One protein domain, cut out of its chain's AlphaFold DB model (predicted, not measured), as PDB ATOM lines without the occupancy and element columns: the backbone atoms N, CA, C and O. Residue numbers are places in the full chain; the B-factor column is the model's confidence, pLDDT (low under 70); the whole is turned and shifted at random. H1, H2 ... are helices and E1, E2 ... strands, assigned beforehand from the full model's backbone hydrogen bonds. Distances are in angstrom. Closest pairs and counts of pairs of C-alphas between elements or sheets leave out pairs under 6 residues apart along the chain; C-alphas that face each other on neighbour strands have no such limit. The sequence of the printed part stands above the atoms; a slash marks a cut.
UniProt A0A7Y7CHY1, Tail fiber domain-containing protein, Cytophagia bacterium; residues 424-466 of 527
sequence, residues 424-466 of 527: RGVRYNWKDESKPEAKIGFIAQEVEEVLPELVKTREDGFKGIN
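This is residues 424 to 466 of the 527 residues of the protein "Tail fiber domain-containing protein" of Cytophagia bacterium (UniProt A0A7Y7CHY1). With little regular structure, two small hairpins, E1-E2 and E3-E4, are set apart with H1 beside the second; the first one's tip, residues 431 to 436, sticks out. The printed part has 43 residues, 17 in named elements, ordered E1, E2, H1, E3, E4; both two-stranded sheets are antiparallel and the class is mixed. It is flat, 30 by 25 by 13 A, and only just loose, close to compact, with a radius of gyration of the C-alphas of 11.3 A.

E1, residues 426 to 428, and E2, residues 439 to 441, form an antiparallel hairpin at 148 degrees; N 426 and O 441 are 2.9 A apart, within hydrogen-bond range. E3, residues 455 to 457, and E4, residues 463 to 465, form another at 152 degrees, with N 464 and O 456 at 2.8 A. H1, residues 444 to 448, has its O i to N i+4 pair within range; its closest C-alphas to E4 are Ala 444 and Lys 463, 6.0 A. E1 and H1 are apart.

E1 spans 6.3 A from C-alpha 426 at (199.060, 183.068, 140.813), E2 6.7 A, H1 6.1 A, E3 6.8 A, and E4 7.0 A to C-alpha 465 at (201.289, 173.826, 150.883).

The farthest C-alphas, Ser 434 and Val 450, are 31.3 A apart. The printed part has no cut, no link is long, and no printed residue is under 70 in pLDDT.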
ATOM      1  N   ARG A 424     193.445 182.607 145.514       97.06
ATOM      2  CA  ARG A 424     193.965 183.243 144.308       97.06
ATOM      3  C   ARG A 424     195.056 182.383 143.682       97.06
ATOM      4  O   ARG A 424     196.146 182.251 144.229       97.06
ATOM      5  N   GLY A 425     194.773 181.823 142.508       96.50
ATOM      6  CA  GLY A 425     195.806 181.216 141.672       96.50
ATOM      7  C   GLY A 425     196.735 182.295 141.115       96.50
ATOM      8  O   GLY A 425     196.270 183.301 140.573       96.50
ATOM      9  N   VAL A 426     198.044 182.103 141.247       97.56
ATOM     10  CA  VAL A 426     199.060 183.068 140.813       97.56
ATOM     11  C   VAL A 426     200.047 182.435 139.841       97.56
ATOM     12  O   VAL A 426     200.353 181.246 139.927       97.56
ATOM     13  N   ARG A 427     200.579 183.253 138.928       97.19
ATOM     14  CA  ARG A 427     201.815 182.954 138.199       97.19
ATOM     15  C   ARG A 427     202.947 183.728 138.863       97.19
ATOM     16  O   ARG A 427     202.769 184.906 139.168       97.19
ATOM     17  N   TYR A 428     204.077 183.080 139.095       95.19
ATOM     18  CA  TYR A 428     205.213 183.687 139.775       95.19
ATOM     19  C   TYR A 428     206.540 183.184 139.207       95.19
ATOM     20  O   TYR A 428     206.620 182.097 138.631       95.19
ATOM     21  N   ASN A 429     207.575 183.987 139.420       95.00
ATOM     22  CA  ASN A 429     208.967 183.591 139.262       95.00
ATOM     23  C   ASN A 429     209.585 183.478 140.655       95.00
ATOM     24  O   ASN A 429     209.190 184.196 141.583       95.00
ATOM     25  N   TRP A 430     210.530 182.559 140.814       92.44
ATOM     26  CA  TRP A 430     211.329 182.502 142.030       92.44
ATOM     27  C   TRP A 430     212.194 183.762 142.140       92.44
ATOM     28  O   TRP A 430     212.594 184.337 141.134       92.44
ATOM     29  N   LYS A 431     212.475 184.199 143.373       92.62
ATOM     30  CA  LYS A 431     213.467 185.264 143.613       92.62
ATOM     31  C   LYS A 431     214.891 184.808 143.292       92.62
ATOM     32  O   LYS A 431     215.749 185.632 143.025       92.62
ATOM     33  N   ASP A 432     215.118 183.506 143.393       88.38
ATOM     34  CA  ASP A 432     216.325 182.840 142.935       88.38
ATOM     35  C   ASP A 432     216.219 182.639 141.419       88.38
ATOM     36  O   ASP A 432     215.407 181.834 140.956       88.38
ATOM     37  N   GLU A 433     217.006 183.412 140.671       88.38
ATOM     38  CA  GLU A 433     217.007 183.443 139.202       88.38
ATOM     39  C   GLU A 433     217.513 182.132 138.579       88.38
ATOM     40  O   GLU A 433     217.266 181.882 137.402       88.38
ATOM     41  N   SER A 434     218.171 181.265 139.359       82.19
ATOM     42  CA  SER A 434     218.602 179.942 138.887       82.19
ATOM     43  C   SER A 434     217.437 178.956 138.739       82.19
ATOM     44  O   SER A 434     217.552 177.937 138.053       82.19
ATOM     45  N   LYS A 435     216.295 179.239 139.376       83.81
ATOM     46  CA  LYS A 435     215.133 178.349 139.357       83.81
ATOM     47  C   LYS A 435     214.265 178.599 138.130       83.81
ATOM     48  O   LYS A 435     214.222 179.712 137.612       83.81
ATOM     49  N   PRO A 436     213.482 177.599 137.682       83.94
ATOM     50  CA  PRO A 436     212.718 177.765 136.461       83.94
ATOM     51  C   PRO A 436     211.627 178.829 136.625       83.94
ATOM     52  O   PRO A 436     210.871 178.812 137.604       83.94
ATOM     53  N   GLU A 437     211.525 179.709 135.634       90.38
ATOM     54  CA  GLU A 437     210.540 180.789 135.584       90.38
ATOM     55  C   GLU A 437     209.109 180.295 135.293       90.38
ATOM     56  O   GLU A 437     208.855 179.123 134.995       90.38
ATOM     57  N   ALA A 438     208.159 181.230 135.372       91.44
ATOM     58  CA  ALA A 438     206.766 181.101 134.961       91.44
ATOM     59  C   ALA A 438     206.006 179.940 135.628       91.44
ATOM     60  O   ALA A 438     205.192 179.257 134.997       91.44
ATOM     61  N   LYS A 439     206.224 179.741 136.931       94.38
ATOM     62  CA  LYS A 439     205.498 178.746 137.728       94.38
ATOM     63  C   LYS A 439     204.078 179.211 138.035       94.38
ATOM     64  O   LYS A 439     203.805 180.405 138.128       94.38
ATOM     65  N   ILE A 440     203.167 178.256 138.205       95.94
ATOM     66  CA  ILE A 440     201.779 178.493 138.615       95.94
ATOM     67  C   ILE A 440     201.562 177.814 139.966       95.94
ATOM     68  O   ILE A 440     202.028 176.695 140.177       95.94
ATOM     69  N   GLY A 441     200.869 178.485 140.878       95.94
ATOM     70  CA  GLY A 441     200.549 177.933 142.190       95.94
ATOM     71  C   GLY A 441     199.769 178.914 143.053       95.94
ATOM     72  O   GLY A 441     199.025 179.747 142.538       95.94
ATOM     73  N   PHE A 442     199.966 178.817 144.365       97.12
ATOM     74  CA  PHE A 442     199.375 179.704 145.366       97.12
ATOM     75  C   PHE A 442     200.450 180.344 146.248       97.12
ATOM     76  O   PHE A 442     201.554 179.813 146.387       97.12
ATOM     77  N   ILE A 443     200.099 181.457 146.892       97.25
ATOM     78  CA  ILE A 443     200.883 182.032 147.988       97.25
ATOM     79  C   ILE A 443     200.456 181.351 149.291       97.25
ATOM     80  O   ILE A 443     199.286 181.401 149.660       97.25
ATOM     81  N   ALA A 444     201.394 180.716 149.996       97.56
ATOM     82  CA  ALA A 444     201.082 179.906 151.177       97.56
ATOM     83  C   ALA A 444     200.388 180.705 152.292       97.56
ATOM     84  O   ALA A 444     199.494 180.186 152.947       97.56
ATOM     85  N   GLN A 445     200.752 181.975 152.467       97.94
ATOM     86  CA  GLN A 445     200.141 182.883 153.439       97.94
ATOM     87  C   GLN A 445     198.671 183.183 153.105       97.94
ATOM     88  O   GLN A 445     197.840 183.198 154.000       97.94
ATOM     89  N   GLU A 446     198.335 183.356 151.822       97.69
ATOM     90  CA  GLU A 446     196.944 183.575 151.390       97.69
ATOM     91  C   GLU A 446     196.100 182.307 151.585       97.69
ATOM     92  O   GLU A 446     194.934 182.384 151.964       97.69
ATOM     93  N   VAL A 447     196.693 181.125 151.365       97.56
ATOM     94  CA  VAL A 447     196.021 179.844 151.638       97.56
ATOM     95  C   VAL A 447     195.796 179.657 153.137       97.56
ATOM     96  O   VAL A 447     194.724 179.209 153.522       97.56
ATOM     97  N   GLU A 448     196.754 180.033 153.984       97.56
ATOM     98  CA  GLU A 448     196.666 179.880 155.443       97.56
ATOM     99  C   GLU A 448     195.482 180.648 156.058       97.56
ATOM    100  O   GLU A 448     194.862 180.165 157.002       97.56
ATOM    101  N   GLU A 449     195.105 181.801 155.498       97.31
ATOM    102  CA  GLU A 449     193.937 182.582 155.946       97.31
ATOM    103  C   GLU A 449     192.581 181.908 155.651       97.31
ATOM    104  O   GLU A 449     191.540 182.310 156.192       97.31
ATOM    105  N   VAL A 450     192.560 180.912 154.760       96.50
ATOM    106  CA  VAL A 450     191.338 180.221 154.315       96.50
ATOM    107  C   VAL A 450     191.320 178.757 154.756       96.50
ATOM    108  O   VAL A 450     190.295 178.296 155.249       96.50
ATOM    109  N   LEU A 451     192.436 178.049 154.567       96.44
ATOM    110  CA  LEU A 451     192.646 176.617 154.797       96.44
ATOM    111  C   LEU A 451     193.986 176.406 155.534       96.44
ATOM    112  O   LEU A 451     194.948 175.895 154.941       96.44
ATOM    113  N   PRO A 452     194.101 176.830 156.808       96.56
ATOM    114  CA  PRO A 452     195.346 176.733 157.574       96.56
ATOM    115  C   PRO A 452     195.866 175.295 157.695       96.56
ATOM    116  O   PRO A 452     197.075 175.081 157.741       96.56
ATOM    117  N   GLU A 453     194.981 174.297 157.684       94.62
ATOM    118  CA  GLU A 453     195.327 172.875 157.742       94.62
ATOM    119  C   GLU A 453     196.177 172.390 156.557       94.62
ATOM    120  O   GLU A 453     196.934 171.428 156.701       94.62
ATOM    121  N   LEU A 454     196.106 173.070 155.406       96.31
ATOM    122  CA  LEU A 454     196.893 172.729 154.220       96.31
ATOM    123  C   LEU A 454     198.298 173.336 154.243       96.31
ATOM    124  O   LEU A 454     199.113 173.000 153.379       96.31
ATOM    125  N   VAL A 455     198.599 174.229 155.189       97.25
ATOM    126  CA  VAL A 455     199.858 174.975 155.231       97.25
ATOM    127  C   VAL A 455     200.717 174.495 156.391       97.25
ATOM    128  O   VAL A 455     200.286 174.423 157.539       97.25
ATOM    129  N   LYS A 456     201.980 174.186 156.099       97.06
ATOM    130  CA  LYS A 456     202.980 173.857 157.118       97.06
ATOM    131  C   LYS A 456     204.106 174.873 157.095       97.06
ATOM    132  O   LYS A 456     204.638 175.193 156.034       97.06
ATOM    133  N   THR A 457     204.488 175.345 158.276       95.94
ATOM    134  CA  THR A 457     205.687 176.171 158.454       95.94
ATOM    135  C   THR A 457     206.872 175.241 158.709       95.94
ATOM    136  O   THR A 457     206.805 174.389 159.595       95.94
ATOM    137  N   ARG A 458     207.914 175.360 157.889       93.38
ATOM    138  CA  ARG A 458     209.180 174.625 158.004       93.38
ATOM    139  C   ARG A 458     210.037 175.210 159.132       93.38
ATOM    140  O   ARG A 458     209.779 176.314 159.605       93.38
ATOM    141  N   GLU A 459     211.082 174.488 159.529       93.12
ATOM    142  CA  GLU A 459     212.027 174.932 160.570       93.12
ATOM    143  C   GLU A 459     212.757 176.235 160.207       93.12
ATOM    144  O   GLU A 459     213.037 177.052 161.078       93.12
ATOM    145  N   ASP A 460     212.994 176.472 158.916       92.25
ATOM    146  CA  ASP A 460     213.594 177.697 158.371       92.25
ATOM    147  C   ASP A 460     212.620 178.898 158.304       92.25
ATOM    148  O   ASP A 460     212.982 179.974 157.830       92.25
ATOM    149  N   GLY A 461     211.378 178.730 158.772       95.00
ATOM    150  CA  GLY A 461     210.337 179.760 158.774       95.00
ATOM    151  C   GLY A 461     209.577 179.912 157.450       95.00
ATOM    152  O   GLY A 461     208.575 180.633 157.409       95.00
ATOM    153  N   PHE A 462     209.982 179.224 156.376       95.62
ATOM    154  CA  PHE A 462     209.238 179.238 155.115       95.62
ATOM    155  C   PHE A 462     208.002 178.333 155.184       95.62
ATOM    156  O   PHE A 462     207.988 177.290 155.834       95.62
ATOM    157  N   LYS A 463     206.930 178.721 154.487       97.12
ATOM    158  CA  LYS A 463     205.663 177.977 154.457       97.12
ATOM    159  C   LYS A 463     205.541 177.145 153.180       97.12
ATOM    160  O   LYS A 463     205.874 177.619 152.097       97.12
ATOM    161  N   GLY A 464     205.037 175.921 153.310       95.44
ATOM    162  CA  GLY A 464     204.707 175.017 152.205       95.44
ATOM    163  C   GLY A 464     203.231 174.614 152.225       95.44
ATOM    164  O   GLY A 464     202.586 174.689 153.269       95.44
ATOM    165  N   ILE A 465     202.706 174.181 151.075       96.62
ATOM    166  CA  ILE A 465     201.289 173.826 150.883       96.62
ATOM    167  C   ILE A 465     201.161 172.337 150.548       96.62
ATOM    168  O   ILE A 465     201.865 171.836 149.668       96.62
ATOM    169  N   ASN A 466     200.214 171.645 151.182       95.12
ATOM    170  CA  ASN A 466     199.789 170.303 150.795       95.12
ATOM    171  C   ASN A 466     198.758 170.362 149.655       95.12
ATOM    172  O   ASN A 466     197.547 170.374 149.870       95.12
TER     173      ASN A 466